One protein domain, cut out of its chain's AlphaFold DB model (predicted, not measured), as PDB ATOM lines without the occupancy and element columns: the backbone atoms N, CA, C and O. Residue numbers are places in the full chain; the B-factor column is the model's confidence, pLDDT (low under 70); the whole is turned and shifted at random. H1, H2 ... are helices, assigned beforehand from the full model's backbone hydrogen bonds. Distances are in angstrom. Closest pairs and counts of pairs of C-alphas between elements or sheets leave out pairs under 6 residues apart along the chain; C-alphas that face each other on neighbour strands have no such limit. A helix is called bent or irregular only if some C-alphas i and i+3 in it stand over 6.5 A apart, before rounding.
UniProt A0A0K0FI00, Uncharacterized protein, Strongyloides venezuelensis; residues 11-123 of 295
ATOM      1  N   ASN A  11     237.837 134.289 175.008       74.62
ATOM      2  CA  ASN A  11     238.281 135.592 174.528       74.62
ATOM      3  C   ASN A  11     237.831 136.750 175.427       74.62
ATOM      4  O   ASN A  11     238.637 137.623 175.715       74.62
ATOM      5  N   GLN A  12     236.579 136.771 175.885       74.19
ATOM      6  CA  GLN A  12     236.071 137.805 176.788       74.19
ATOM      7  C   GLN A  12     236.733 137.720 178.163       74.19
ATOM      8  O   GLN A  12     237.121 138.754 178.697       74.19
ATOM      9  N   ARG A  13     236.945 136.512 178.713       79.38
ATOM     10  CA  ARG A  13     237.689 136.343 179.980       79.38
ATOM     11  C   ARG A  13     239.122 136.857 179.871       79.38
ATOM     12  O   ARG A  13     239.585 137.577 180.757       79.38
ATOM     13  N   TYR A  14     239.799 136.517 178.776       80.81
ATOM     14  CA  TYR A  14     241.132 137.027 178.476       80.81
ATOM     15  C   TYR A  14     241.121 138.557 178.348       80.81
ATOM     16  O   TYR A  14     241.873 139.225 179.050       80.81
ATOM     17  N   CYS A  15     240.217 139.122 177.540       83.19
ATOM     18  CA  CYS A  15     240.073 140.568 177.380       83.19
ATOM     19  C   CYS A  15     239.848 141.276 178.718       83.19
ATOM     20  O   CYS A  15     240.546 142.241 178.991       83.19
ATOM     21  N   SER A  16     238.928 140.803 179.563       84.75
ATOM     22  CA  SER A  16     238.659 141.420 180.867       84.75
ATOM     23  C   SER A  16     239.892 141.425 181.770       84.75
ATOM     24  O   SER A  16     240.199 142.445 182.382       84.75
ATOM     25  N   THR A  17     240.627 140.310 181.811       84.25
ATOM     26  CA  THR A  17     241.849 140.183 182.619       84.25
ATOM     27  C   THR A  17     242.932 141.141 182.126       84.25
ATOM     28  O   THR A  17     243.493 141.913 182.898       84.25
ATOM     29  N   GLU A  18     243.188 141.148 180.821       85.62
ATOM     30  CA  GLU A  18     244.211 142.002 180.218       85.62
ATOM     31  C   GLU A  18     243.853 143.488 180.277       85.62
ATOM     32  O   GLU A  18     244.729 144.337 180.448       85.62
ATOM     33  N   ILE A  19     242.565 143.815 180.164       86.88
ATOM     34  CA  ILE A  19     242.062 145.170 180.363       86.88
ATOM     35  C   ILE A  19     242.378 145.635 181.784       86.88
ATOM     36  O   ILE A  19     242.853 146.755 181.926       86.88
ATOM     37  N   GLU A  20     242.162 144.806 182.810       87.12
ATOM     38  CA  GLU A  20     242.467 145.154 184.205       87.12
ATOM     39  C   GLU A  20     243.953 145.473 184.396       87.12
ATOM     40  O   GLU A  20     244.306 146.532 184.912       87.12
ATOM     41  N   VAL A  21     244.823 144.592 183.896       85.25
ATOM     42  CA  VAL A  21     246.282 144.719 184.025       85.25
ATOM     43  C   VAL A  21     246.810 145.967 183.310       85.25
ATOM     44  O   VAL A  21     247.702 146.651 183.813       85.25
ATOM     45  N   ASN A  22     246.257 146.294 182.140       84.62
ATOM     46  CA  ASN A  22     246.787 147.350 181.275       84.62
ATOM     47  C   ASN A  22     246.042 148.692 181.389       84.62
ATOM     48  O   ASN A  22     246.460 149.668 180.759       84.62
ATOM     49  N   PHE A  23     244.967 148.776 182.185       86.12
ATOM     50  CA  PHE A  23     244.079 149.943 182.234       86.12
ATOM     51  C   PHE A  23     244.821 151.236 182.590       86.12
ATOM     52  O   PHE A  23     244.772 152.215 181.845       86.12
ATOM     53  N   GLN A  24     245.567 151.222 183.699       83.69
ATOM     54  CA  GLN A  24     246.297 152.399 184.177       83.69
ATOM     55  C   GLN A  24     247.418 152.803 183.210       83.69
ATOM     56  O   GLN A  24     247.589 153.979 182.897       83.69
ATOM     57  N   SER A  25     248.116 151.819 182.637       83.44
ATOM     58  CA  SER A  25     249.136 152.071 181.612       83.44
ATOM     59  C   SER A  25     248.549 152.734 180.358       83.44
ATOM     60  O   SER A  25     249.197 153.582 179.739       83.44
ATOM     61  N   ALA A  26     247.319 152.380 179.971       83.50
ATOM     62  CA  ALA A  26     246.624 153.018 178.854       83.50
ATOM     63  C   ALA A  26     246.235 154.472 179.163       83.50
ATOM     64  O   ALA A  26     246.349 155.332 178.282       83.50
ATOM     65  N   ILE A  27     245.831 154.767 180.403       82.38
ATOM     66  CA  ILE A  27     245.585 156.134 180.881       82.38
ATOM     67  C   ILE A  27     246.871 156.958 180.774       82.38
ATOM     68  O   ILE A  27     246.883 158.009 180.129       82.38
ATOM     69  N   ASP A  28     247.975 156.453 181.325       78.94
ATOM     70  CA  ASP A  28     249.248 157.177 181.362       78.94
ATOM     71  C   ASP A  28     249.787 157.469 179.957       78.94
ATOM     72  O   ASP A  28     250.220 158.589 179.672       78.94
ATOM     73  N   LYS A  29     249.659 156.515 179.024       73.50
ATOM     74  CA  LYS A  29     250.001 156.725 177.605       73.50
ATOM     75  C   LYS A  29     249.096 157.734 176.897       73.50
ATOM     76  O   LYS A  29     249.481 158.281 175.860       73.50
ATOM     77  N   SER A  30     247.903 157.994 177.425       70.25
ATOM     78  CA  SER A  30     246.942 158.902 176.800       70.25
ATOM     79  C   SER A  30     247.109 160.369 177.208       70.25
ATOM     80  O   SER A  30     246.746 161.254 176.425       70.25
ATOM     81  N   LYS A  31     247.771 160.636 178.344       64.50
ATOM     82  CA  LYS A  31     248.019 161.981 178.904       64.50
ATOM     83  C   LYS A  31     248.754 162.949 177.961       64.50
ATOM     84  O   LYS A  31     248.625 164.160 178.110       64.50
ATOM     85  N   GLY A  32     249.493 162.450 176.964       57.12
ATOM     86  CA  GLY A  32     250.245 163.289 176.020       57.12
ATOM     87  C   GLY A  32     249.404 163.993 174.945       57.12
ATOM     88  O   GLY A  32     249.719 165.120 174.575       57.12
ATOM     89  N   ARG A  33     248.343 163.351 174.428       55.56
ATOM     90  CA  ARG A  33     247.494 163.905 173.346       55.56
ATOM     91  C   ARG A  33     246.131 164.388 173.824       55.56
ATOM     92  O   ARG A  33     245.596 165.328 173.251       55.56
ATOM     93  N   HIS A  34     245.591 163.761 174.863       60.19
ATOM     94  CA  HIS A  34     244.302 164.113 175.442       60.19
ATOM     95  C   HIS A  34     244.464 164.132 176.962       60.19
ATOM     96  O   HIS A  34     244.354 163.102 177.621       60.19
ATOM     97  N   LYS A  35     244.765 165.315 177.511       57.97
ATOM     98  CA  LYS A  35     245.066 165.514 178.941       57.97
ATOM     99  C   LYS A  35     243.903 165.154 179.881       57.97
ATOM    100  O   LYS A  35     244.121 165.028 181.078       57.97
ATOM    101  N   ASN A  36     242.709 164.920 179.336       74.19
ATOM    102  CA  ASN A  36     241.470 164.803 180.100       74.19
ATOM    103  C   ASN A  36     240.900 163.373 180.114       74.19
ATOM    104  O   ASN A  36     239.745 163.195 180.468       74.19
ATOM    105  N   VAL A  37     241.657 162.331 179.735       82.69
ATOM    106  CA  VAL A  37     241.134 160.942 179.782       82.69
ATOM    107  C   VAL A  37     240.651 160.568 181.185       82.69
ATOM    108  O   VAL A  37     239.570 160.005 181.314       82.69
ATOM    109  N   ASP A  38     241.404 160.934 182.225       82.56
ATOM    110  CA  ASP A  38     241.010 160.709 183.622       82.56
ATOM    111  C   ASP A  38     239.692 161.417 183.976       82.56
ATOM    112  O   ASP A  38     238.845 160.864 184.676       82.56
ATOM    113  N   GLU A  39     239.498 162.632 183.466       82.81
ATOM    114  CA  GLU A  39     238.287 163.431 183.669       82.81
ATOM    115  C   GLU A  39     237.086 162.824 182.930       82.81
ATOM    116  O   GLU A  39     236.029 162.633 183.526       82.81
ATOM    117  N   VAL A  40     237.276 162.411 181.673       84.94
ATOM    118  CA  VAL A  40     236.252 161.744 180.855       84.94
ATOM    119  C   VAL A  40     235.835 160.407 181.466       84.94
ATOM    120  O   VAL A  40     234.646 160.105 181.518       84.94
ATOM    121  N   LEU A  41     236.787 159.609 181.965       85.12
ATOM    122  CA  LEU A  41     236.497 158.333 182.625       85.12
ATOM    123  C   LEU A  41     235.728 158.526 183.939       85.12
ATOM    124  O   LEU A  41     234.814 157.756 184.215       85.12
ATOM    125  N   ARG A  42     236.052 159.564 184.723       85.12
ATOM    126  CA  ARG A  42     235.292 159.916 185.934       85.12
ATOM    127  C   ARG A  42     233.880 160.395 185.606       85.12
ATOM    128  O   ARG A  42     232.936 160.010 186.290       85.12
ATOM    129  N   LYS A  43     233.733 161.217 184.565       84.94
ATOM    130  CA  LYS A  43     232.436 161.743 184.120       84.94
ATOM    131  C   LYS A  43     231.523 160.636 183.598       84.94
ATOM    132  O   LYS A  43     230.339 160.626 183.921       84.94
ATOM    133  N   LEU A  44     232.084 159.667 182.871       83.88
ATOM    134  CA  LEU A  44     231.354 158.540 182.283       83.88
ATOM    135  C   LEU A  44     230.531 157.747 183.313       83.88
ATOM    136  O   LEU A  44     229.483 157.205 182.969       83.88
ATOM    137  N   SER A  45     230.963 157.704 184.577       76.38
ATOM    138  CA  SER A  45     230.221 157.031 185.649       76.38
ATOM    139  C   SER A  45     228.894 157.710 186.006       76.38
ATOM    140  O   SER A  45     228.001 157.030 186.501       76.38
ATOM    141  N   ASN A  46     228.742 159.012 185.739       76.19
ATOM    142  CA  ASN A  46     227.625 159.817 186.249       76.19
ATOM    143  C   ASN A  46     226.842 160.559 185.157       76.19
ATOM    144  O   ASN A  46     225.660 160.837 185.342       76.19
ATOM    145  N   GLU A  47     227.474 160.888 184.028       81.62
ATOM    146  CA  GLU A  47     226.913 161.787 183.019       81.62
ATOM    147  C   GLU A  47     227.165 161.291 181.586       81.62
ATOM    148  O   GLU A  47     228.159 160.605 181.316       81.62
ATOM    149  N   PRO A  48     226.289 161.654 180.629       80.81
ATOM    150  CA  PRO A  48     226.527 161.382 179.220       80.81
ATOM    151  C   PRO A  48     227.710 162.203 178.693       80.81
ATOM    152  O   PRO A  48     227.861 163.387 178.993       80.81
ATOM    153  N   LEU A  49     228.521 161.570 177.845       84.69
ATOM    154  CA  LEU A  49     229.663 162.216 177.206       84.69
ATOM    155  C   LEU A  49     229.257 163.032 175.969       84.69
ATOM    156  O   LEU A  49     228.438 162.587 175.150       84.69
ATOM    157  N   ASP A  50     229.905 164.177 175.781       85.81
ATOM    158  CA  ASP A  50     229.845 164.952 174.546       85.81
ATOM    159  C   ASP A  50     230.667 164.304 173.406       85.81
ATOM    160  O   ASP A  50     231.272 163.237 173.544       85.81
ATOM    161  N   ASN A  51     230.654 164.915 172.220       81.56
ATOM    162  CA  ASN A  51     231.332 164.356 171.047       81.56
ATOM    163  C   ASN A  51     232.867 164.388 171.136       81.56
ATOM    164  O   ASN A  51     233.512 163.508 170.560       81.56
ATOM    165  N   GLU A  52     233.459 165.369 171.814       82.19
ATOM    166  CA  GLU A  52     234.908 165.429 172.022       82.19
ATOM    167  C   GLU A  52     235.336 164.413 173.084       82.19
ATOM    168  O   GLU A  52     236.273 163.644 172.869       82.19
ATOM    169  N   GLU A  53     234.577 164.290 174.168       84.12
ATOM    170  CA  GLU A  53     234.778 163.298 175.224       84.12
ATOM    171  C   GLU A  53     234.662 161.862 174.678       84.12
ATOM    172  O   GLU A  53     235.488 160.996 174.980       84.12
ATOM    173  N   LYS A  54     233.718 161.608 173.762       84.50
ATOM    174  CA  LYS A  54     233.627 160.328 173.033       84.50
ATOM    175  C   LYS A  54     234.861 160.049 172.171       84.50
ATOM    176  O   LYS A  54     235.308 158.902 172.098       84.50
ATOM    177  N   LYS A  55     235.447 161.064 171.518       82.06
ATOM    178  CA  LYS A  55     236.706 160.901 170.759       82.06
ATOM    179  C   LYS A  55     237.871 160.567 171.689       82.06
ATOM    180  O   LYS A  55     238.685 159.707 171.347       82.06
ATOM    181  N   VAL A  56     237.926 161.200 172.859       83.38
ATOM    182  CA  VAL A  56     238.918 160.911 173.902       83.38
ATOM    183  C   VAL A  56     238.792 159.459 174.378       83.38
ATOM    184  O   VAL A  56     239.793 158.740 174.407       83.38
ATOM    185  N   LEU A  57     237.570 158.976 174.635       85.38
ATOM    186  CA  LEU A  57     237.332 157.585 175.038       85.38
ATOM    187  C   LEU A  57     237.694 156.582 173.928       85.38
ATOM    188  O   LEU A  57     238.307 155.548 174.189       85.38
ATOM    189  N   GLN A  58     237.401 156.910 172.666       86.56
ATOM    190  CA  GLN A  58     237.815 156.105 171.513       86.56
ATOM    191  C   GLN A  58     239.345 156.026 171.371       86.56
ATOM    192  O   GLN A  58     239.879 154.989 170.961       86.56
ATOM    193  N   TYR A  59     240.063 157.110 171.672       82.69
ATOM    194  CA  TYR A  59     241.525 157.128 171.665       82.69
ATOM    195  C   TYR A  59     242.104 156.277 172.801       82.69
ATOM    196  O   TYR A  59     243.008 155.474 172.561       82.69
ATOM    197  N   PHE A  60     241.545 156.392 174.005       85.62
ATOM    198  CA  PHE A  60     241.899 155.548 175.145       85.62
ATOM    199  C   PHE A  60     241.704 154.055 174.832       85.62
ATOM    200  O   PHE A  60     242.638 153.266 174.975       85.62
ATOM    201  N   ALA A  61     240.536 153.681 174.297       87.44
ATOM    202  CA  ALA A  61     240.242 152.308 173.888       87.44
ATOM    203  C   ALA A  61     241.260 151.776 172.865       87.44
ATOM    204  O   ALA A  61     241.660 150.616 172.929       87.44
ATOM    205  N   ASN A  62     241.735 152.632 171.955       83.12
ATOM    206  CA  ASN A  62     242.797 152.287 171.016       83.12
ATOM    207  C   ASN A  62     244.146 152.033 171.702       83.12
ATOM    208  O   ASN A  62     244.822 151.075 171.340       83.12
ATOM    209  N   GLN A  63     244.552 152.854 172.678       81.62
ATOM    210  CA  GLN A  63     245.802 152.628 173.421       81.62
ATOM    211  C   GLN A  63     245.760 151.326 174.220       81.62
ATOM    212  O   GLN A  63     246.734 150.575 174.234       81.62
ATOM    213  N   LEU A  64     244.620 151.043 174.843       85.31
ATOM    214  CA  LEU A  64     244.419 149.822 175.608       85.31
ATOM    215  C   LEU A  64     244.407 148.584 174.703       85.31
ATOM    216  O   LEU A  64     245.118 147.622 174.969       85.31
ATOM    217  N   TYR A  65     243.683 148.637 173.583       84.62
ATOM    218  CA  TYR A  65     243.687 147.568 172.583       84.62
ATOM    219  C   TYR A  65     245.101 147.282 172.060       84.62
ATOM    220  O   TYR A  65     245.508 146.133 171.906       84.62
ATOM    221  N   GLN A  66     245.871 148.344 171.825       78.25
ATOM    222  CA  GLN A  66     247.264 148.248 171.419       78.25
ATOM    223  C   GLN A  66     248.113 147.544 172.485       78.25
ATOM    224  O   GLN A  66     248.780 146.568 172.164       78.25
ATOM    225  N   LEU A  67     248.042 147.960 173.751       78.88
ATOM    226  CA  LEU A  67     248.799 147.325 174.839       78.88
ATOM    227  C   LEU A  67     248.543 145.814 174.953       78.88
ATOM    228  O   LEU A  67     249.479 145.056 175.169       78.88
ATOM    229  N   ILE A  68     247.297 145.383 174.761       80.19
ATOM    230  CA  ILE A  68     246.895 143.989 174.982       80.19
ATOM    231  C   ILE A  68     247.258 143.079 173.796       80.19
ATOM    232  O   ILE A  68     247.643 141.922 173.980       80.19
ATOM    233  N   PHE A  69     247.110 143.568 172.559       75.19
ATOM    234  CA  PHE A  69     247.125 142.708 171.365       75.19
ATOM    235  C   PHE A  69     248.299 142.926 170.410       75.19
ATOM    236  O   PHE A  69     248.403 142.203 169.418       75.19
ATOM    237  N   ILE A  70     249.165 143.909 170.651       63.47
ATOM    238  CA  ILE A  70     250.335 144.163 169.798       63.47
ATOM    239  C   ILE A  70     251.406 143.091 169.980       63.47
ATOM    240  O   ILE A  70     251.853 142.496 168.999       63.47
ATOM    241  N   ASP A  71     251.773 142.804 171.226       54.78
ATOM    242  CA  ASP A  71     252.850 141.855 171.517       54.78
ATOM    243  C   ASP A  71     252.336 140.406 171.544       54.78
ATOM    244  O   ASP A  71     253.095 139.454 171.359       54.78
ATOM    245  N   ASN A  72     251.016 140.216 171.669       63.28
ATOM    246  CA  ASN A  72     250.390 138.901 171.769       63.28
ATOM    247  C   ASN A  72     249.749 138.446 170.441       63.28
ATOM    248  O   ASN A  72     248.523 138.347 170.300       63.28
ATOM    249  N   LYS A  73     250.605 138.136 169.450       59.12
ATOM    250  CA  LYS A  73     250.222 137.717 168.079       59.12
ATOM    251  C   LYS A  73     249.207 136.566 168.027       59.12
ATOM    252  O   LYS A  73     248.424 136.479 167.085       59.12
ATOM    253  N   ARG A  74     249.206 135.682 169.032       66.56
ATOM    254  CA  ARG A  74     248.283 134.537 169.113       66.56
ATOM    255  C   ARG A  74     246.827 134.978 169.285       66.56
ATOM    256  O   ARG A  74     245.928 134.324 168.764       66.56
ATOM    257  N   TRP A  75     246.594 136.066 170.014       66.12
ATOM    258  CA  TRP A  75     245.249 136.548 170.329       66.12
ATOM    259  C   TRP A  75     244.753 137.595 169.337       66.12
ATOM    260  O   TRP A  75     243.567 137.596 169.020       66.12
ATOM    261  N   SER A  76     245.644 138.407 168.758       61.06
ATOM    262  CA  SER A  76     245.272 139.384 167.722       61.06
ATOM    263  C   SER A  76     244.694 138.751 166.451       61.06
ATOM    264  O   SER A  76     243.927 139.396 165.737       61.06
ATOM    265  N   GLN A  77     245.016 137.482 166.186       63.03
ATOM    266  CA  GLN A  77     244.518 136.712 165.042       63.03
ATOM    267  C   GLN A  77     243.208 135.959 165.324       63.03
ATOM    268  O   GLN A  77     242.614 135.398 164.398       63.03
ATOM    269  N   LYS A  78     242.728 135.922 166.577       69.00
ATOM    270  CA  LYS A  78     241.481 135.221 166.895       69.00
ATOM    271  C   LYS A  78     240.281 135.953 166.299       69.00
ATOM    272  O   LYS A  78     240.129 137.169 166.432       69.00
ATOM    273  N   ARG A  79     239.384 135.187 165.664       65.75
ATOM    274  CA  ARG A  79     238.103 135.713 165.171       65.75
ATOM    275  C   ARG A  79     237.360 136.399 166.318       65.75
ATOM    276  O   ARG A  79     237.304 135.874 167.422       65.75
ATOM    277  N   ASN A  80     236.780 137.558 166.017       75.31
ATOM    278  CA  ASN A  80     235.955 138.361 166.924       75.31
ATOM    279  C   ASN A  80     236.655 138.974 168.147       75.31
ATOM    280  O   ASN A  80     235.974 139.669 168.897       75.31
ATOM    281  N   ILE A  81     237.983 138.873 168.288       79.06
ATOM    282  CA  ILE A  81     238.704 139.418 169.452       79.06
ATOM    283  C   ILE A  81     238.453 140.916 169.679       79.06
ATOM    284  O   ILE A  81     238.277 141.353 170.809       79.06
ATOM    285  N   SER A  82     238.330 141.711 168.610       80.19
ATOM    286  CA  SER A  82     238.006 143.140 168.724       80.19
ATOM    287  C   SER A  82     236.577 143.391 169.207       80.19
ATOM    288  O   SER A  82     236.316 144.407 169.834       80.19
ATOM    289  N   SER A  83     235.648 142.480 168.904       83.81
ATOM    290  CA  SER A  83     234.274 142.542 169.412       83.81
ATOM    291  C   SER A  83     234.240 142.176 170.891       83.81
ATOM    292  O   SER A  83     233.644 142.893 171.684       83.81
ATOM    293  N   ASP A  84     234.935 141.097 171.256       82.88
ATOM    294  CA  ASP A  84     235.040 140.621 172.635       82.88
ATOM    295  C   ASP A  84     235.750 141.649 173.530       82.88
ATOM    296  O   ASP A  84     235.344 141.867 174.667       82.88
ATOM    297  N   PHE A  85     236.767 142.335 173.000       87.88
ATOM    298  CA  PHE A  85     237.432 143.453 173.667       87.88
ATOM    299  C   PHE A  85     236.483 144.617 173.952       87.88
ATOM    300  O   PHE A  85     236.500 145.134 175.062       87.88
ATOM    301  N   ILE A  86     235.664 145.035 172.978       87.31
ATOM    302  CA  ILE A  86     234.722 146.148 173.180       87.31
ATOM    303  C   ILE A  86     233.731 145.792 174.275       87.31
ATOM    304  O   ILE A  86     233.554 146.581 175.189       87.31
ATOM    305  N   VAL A  87     233.159 144.589 174.226       85.94
ATOM    306  CA  VAL A  87     232.208 144.131 175.244       85.94
ATOM    307  C   VAL A  87     232.852 144.122 176.633       85.94
ATOM    308  O   VAL A  87     232.264 144.628 177.586       85.94
ATOM    309  N   ALA A  88     234.077 143.602 176.757       85.38
ATOM    310  CA  ALA A  88     234.799 143.586 178.028       85.38
ATOM    311  C   ALA A  88     235.154 145.001 178.527       85.38
ATOM    312  O   ALA A  88     235.055 145.285 179.722       85.38
ATOM    313  N   LEU A  89     235.529 145.904 177.617       88.75
ATOM    314  CA  LEU A  89     235.833 147.295 177.944       88.75
ATOM    315  C   LEU A  89     234.580 148.052 178.384       88.75
ATOM    316  O   LEU A  89     234.610 148.723 179.410       88.75
ATOM    317  N   GLU A  90     233.476 147.918 177.652       87.38
ATOM    318  CA  GLU A  90     232.195 148.538 177.998       87.38
ATOM    319  C   GLU A  90     231.672 148.021 179.342       87.38
ATOM    320  O   GLU A  90     231.192 148.796 180.165       87.38
ATOM    321  N   HIS A  91     231.852 146.728 179.624       86.00
ATOM    322  CA  HIS A  91     231.516 146.162 180.927       86.00
ATOM    323  C   HIS A  91     232.329 146.802 182.065       86.00
ATOM    324  O   HIS A  91     231.773 147.111 183.116       86.00
ATOM    325  N   LYS A  92     233.635 147.038 181.870       85.75
ATOM    326  CA  LYS A  92     234.473 147.725 182.869       85.75
ATOM    327  C   LYS A  92     234.102 149.201 183.037       85.75
ATOM    328  O   LYS A  92     234.223 149.733 184.135       85.75
ATOM    329  N   LEU A  93     233.688 149.863 181.957       84.69
ATOM    330  CA  LEU A  93     233.365 151.292 181.941       84.69
ATOM    331  C   LEU A  93     231.925 151.611 182.386       84.69
ATOM    332  O   LEU A  93     231.639 152.759 182.716       84.69
ATOM    333  N   GLY A  94     231.030 150.620 182.414       81.38
ATOM    334  CA  GLY A  94     229.644 150.767 182.862       81.38
ATOM    335  C   GLY A  94     228.662 151.140 181.747       81.38
ATOM    336  O   GLY A  94     229.026 151.305 180.582       81.38
ATOM    337  N   GLU A  95     227.377 151.262 182.091       72.50
ATOM    338  CA  GLU A  95     226.280 151.329 181.109       72.50
ATOM    339  C   GLU A  95     226.346 152.519 180.150       72.50
ATOM    340  O   GLU A  95     225.977 152.388 178.982       72.50
ATOM    341  N   ASN A  96     226.877 153.649 180.615       72.88
ATOM    342  CA  ASN A  96     227.018 154.868 179.820       72.88
ATOM    343  C   ASN A  96     228.056 154.739 178.698       72.88
ATOM    344  O   ASN A  96     228.132 155.607 177.836       72.88
ATOM    345  N   SER A  97     228.857 153.669 178.689       74.94
ATOM    346  CA  SER A  97     229.897 153.432 177.684       74.94
ATOM    347  C   SER A  97     229.419 152.664 176.446       74.94
ATOM    348  O   SER A  97     230.141 152.619 175.444       74.94
ATOM    349  N   LYS A  98     228.205 152.092 176.493       78.12
ATOM    350  CA  LYS A  98     227.641 151.249 175.429       78.12
ATOM    351  C   LYS A  98     227.664 151.979 174.082       78.12
ATOM    352  O   LYS A  98     227.123 153.077 173.945       78.12
ATOM    353  N   ASN A  99     228.242 151.343 173.066       78.25
ATOM    354  CA  ASN A  99     228.366 151.837 171.693       78.25
ATOM    355  C   ASN A  99     229.179 153.135 171.527       78.25
ATOM    356  O   ASN A  99     229.131 153.747 170.457       78.25
ATOM    357  N   ILE A 100     229.940 153.570 172.538       80.94
ATOM    358  CA  ILE A 100     230.848 154.717 172.375       80.94
ATOM    359  C   ILE A 100     232.105 154.300 171.602       80.94
ATOM    360  O   ILE A 100     232.629 155.068 170.788       80.94
ATOM    361  N   VAL A 101     232.588 153.077 171.833       82.19
ATOM    362  CA  VAL A 101     233.791 152.549 171.188       82.19
ATOM    363  C   VAL A 101     233.408 151.807 169.911       82.19
ATOM    364  O   VAL A 101     232.816 150.732 169.927       82.19
ATOM    365  N   PHE A 102     233.811 152.353 168.767       79.81
ATOM    366  CA  PHE A 102     233.523 151.758 167.470       79.81
ATOM    367  C   PHE A 102     234.602 150.754 167.068       79.81
ATOM    368  O   PHE A 102     235.771 151.106 166.900       79.81
ATOM    369  N   LYS A 103     234.186 149.515 166.785       77.75
ATOM    370  CA  LYS A 103     235.053 148.446 166.256       77.75
ATOM    371  C   LYS A 103     235.812 148.847 164.996       77.75
ATOM    372  O   LYS A 103     236.985 148.522 164.868       77.75
ATOM    373  N   SER A 104     235.173 149.584 164.087       72.81
ATOM    374  CA  SER A 104     235.800 150.088 162.854       72.81
ATOM    375  C   SER A 104     236.920 151.102 163.105       72.81
ATOM    376  O   SER A 104     237.755 151.316 162.231       72.81
ATOM    377  N   LYS A 105     236.942 151.720 164.292       71.75
ATOM    378  CA  LYS A 105     237.958 152.684 164.729       71.75
ATOM    379  C   LYS A 105     238.987 152.071 165.679       71.75
ATOM    380  O   LYS A 105     239.898 152.789 166.096       71.75
ATOM    381  N   LEU A 106     238.863 150.783 166.014       72.62
ATOM    382  CA  LEU A 106     239.933 150.048 166.675       72.62
ATOM    383  C   LEU A 106     241.036 149.797 165.655       72.62
ATOM    384  O   LEU A 106     240.850 149.109 164.653       72.62
ATOM    385  N   THR A 107     242.194 150.390 165.909       60.94
ATOM    386  CA  THR A 107     243.398 150.164 165.113       60.94
ATOM    387  C   THR A 107     243.844 148.715 165.296       60.94
ATOM    388  O   THR A 107     244.489 148.364 166.280       60.94
ATOM    389  N   SER A 108     243.446 147.845 164.364       49.22
ATOM    390  CA  SER A 108     243.859 146.446 164.352       49.22
ATOM    391  C   SER A 108     245.380 146.348 164.201       49.22
ATOM    392  O   SER A 108     245.994 147.001 163.347       49.22
ATOM    393  N   SER A 109     245.975 145.510 165.050       45.41
ATOM    394  CA  SER A 109     247.406 145.288 165.291       45.41
ATOM    395  C   SER A 109     248.165 144.616 164.134       45.41
ATOM    396  O   SER A 109     249.095 143.845 164.336       45.41
ATOM    397  N   LEU A 110     247.819 144.956 162.892       41.66
ATOM    398  CA  LEU A 110     248.628 144.660 161.708       41.66
ATOM    399  C   LEU A 110     248.906 145.902 160.854       41.66
ATOM    400  O   LEU A 110     249.910 145.930 160.160       41.66
ATOM    401  N   SER A 111     248.100 146.968 160.921       39.22
ATOM    402  CA  SER A 111     248.374 148.180 160.122       39.22
ATOM    403  C   SER A 111     249.220 149.213 160.875       39.22
ATOM    404  O   SER A 111     250.099 149.850 160.290       39.22
ATOM    405  N   SER A 112     249.031 149.340 162.191       38.94
ATOM    406  CA  SER A 112     249.815 150.232 163.055       38.94
ATOM    407  C   SER A 112     251.124 149.601 163.546       38.94
ATOM    408  O   SER A 112     252.111 150.322 163.683       38.94
ATOM    409  N   GLU A 113     251.165 148.275 163.718       38.03
ATOM    410  CA  GLU A 113     252.356 147.545 164.175       38.03
ATOM    411  C   GLU A 113     253.330 147.235 163.053       38.03
ATOM    412  O   GLU A 113     254.517 147.459 163.234       38.03
ATOM    413  N   GLN A 114     252.877 146.866 161.850       36.22
ATOM    414  CA  GLN A 114     253.789 146.841 160.700       36.22
ATOM    415  C   GLN A 114     254.381 148.241 160.465       36.22
ATOM    416  O   GLN A 114     255.516 148.362 160.036       36.22
ATOM    417  N   SER A 115     253.672 149.310 160.840       36.50
ATOM    418  CA  SER A 115     254.194 150.682 160.805       36.50
ATOM    419  C   SER A 115     255.122 151.037 161.979       36.50
ATOM    420  O   SER A 115     255.861 152.012 161.873       36.50
ATOM    421  N   ARG A 116     255.104 150.299 163.102       37.16
ATOM    422  CA  ARG A 116     255.905 150.568 164.319       37.16
ATOM    423  C   ARG A 116     257.060 149.583 164.531       37.16
ATOM    424  O   ARG A 116     258.143 150.018 164.904       37.16
ATOM    425  N   ILE A 117     256.876 148.305 164.223       36.94
ATOM    426  CA  ILE A 117     257.914 147.269 164.169       36.94
ATOM    427  C   ILE A 117     258.807 147.491 162.944       36.94
ATOM    428  O   ILE A 117     260.018 147.551 163.124       36.94
ATOM    429  N   ASN A 118     258.272 147.844 161.760       34.31
ATOM    430  CA  ASN A 118     259.140 148.342 160.674       34.31
ATOM    431  C   ASN A 118     259.841 149.663 161.047       34.31
ATOM    432  O   ASN A 118     260.804 150.024 160.392       34.31
ATOM    433  N   ARG A 119     259.391 150.404 162.074       37.09
ATOM    434  CA  ARG A 119     260.115 151.575 162.606       37.09
ATOM    435  C   ARG A 119     261.164 151.219 163.658       37.09
ATOM    436  O   ARG A 119     262.081 152.004 163.824       37.09
ATOM    437  N   ARG A 120     261.048 150.103 164.386       38.31
ATOM    438  CA  ARG A 120     262.058 149.671 165.372       38.31
ATOM    439  C   ARG A 120     263.134 148.793 164.739       38.31
ATOM    440  O   ARG A 120     264.304 149.034 165.004       38.31
ATOM    441  N   ASP A 121     262.762 147.898 163.828       31.98
ATOM    442  CA  ASP A 121     263.713 147.010 163.150       31.98
ATOM    443  C   ASP A 121     264.434 147.707 161.981       31.98
ATOM    444  O   ASP A 121     265.606 147.435 161.738       31.98
ATOM    445  N   ALA A 122     263.823 148.708 161.326       35.22
ATOM    446  CA  ALA A 122     264.545 149.552 160.358       35.22
ATOM    447  C   ALA A 122     265.494 150.574 161.013       35.22
ATOM    448  O   ALA A 122     266.352 151.133 160.331       35.22
ATOM    449  N   ASN A 123     265.373 150.809 162.326       33.94
ATOM    450  CA  ASN A 123     266.293 151.674 163.069       33.94
ATOM    451  C   ASN A 123     267.595 150.959 163.471       33.94
ATOM    452  O   ASN A 123     268.516 151.628 163.927       33.94
TER     453      ASN A 123
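Overview. This is residues 11 to 123 of the 295 residues of an uncharacterized protein of Strongyloides venezuelensis (UniProt A0A0K0FI00). The kinked helix H1 is crossed by H3 near one end and H5 near the other, while H2 packs on H1 and H3. H6 leads away, residues 118 to 123 sticking out. The printed part has 113 residues with six named helices, H1 to H6 in order along the chain, which hold 74 of them, and no named strand; its class is all helix, and it is compact, with a radius of gyration of the C-alphas of 14.0 A and spans of 44 by 30 by 24 A.

Arrangement. H1, residues 11 to 30, is irregular: C-alphas 21 and 24 are 7.7 A apart. It touches H3, residues 51 to 69, at a steep tilt of 63 degrees; closest C-alphas, Ala 26 and Leu 64, 5.1 A. Its residues 11 to 19 alone touch H5, residues 81 to 93; closest C-alphas, Gln 12 and Asp 84, 5.1 A. H2, residues 37 to 44, touches H3; closest C-alphas, Val 40 and Glu 53, 6.0 A. H4, residues 73 to 76, touches no helix. H6, residues 114 to 123, is apart from H5. Every O i to N i+4 pair is within hydrogen-bond range in H2, H3, H5; in H1 14 of 16, in H6 4 of 6.

Along the chain. H1 spans 25.0 A from C-alpha 11 (238.281, 135.592, 174.528), H3 26.8 A; H6 ends at C-alpha 123 (266.293, 151.674, 163.069).

Size, cuts and confidence. The printed part has no cut; the H5 to H6 link is long. pLDDT is under 70 at residues 31 to 35, 70 to 79, 107 to 123.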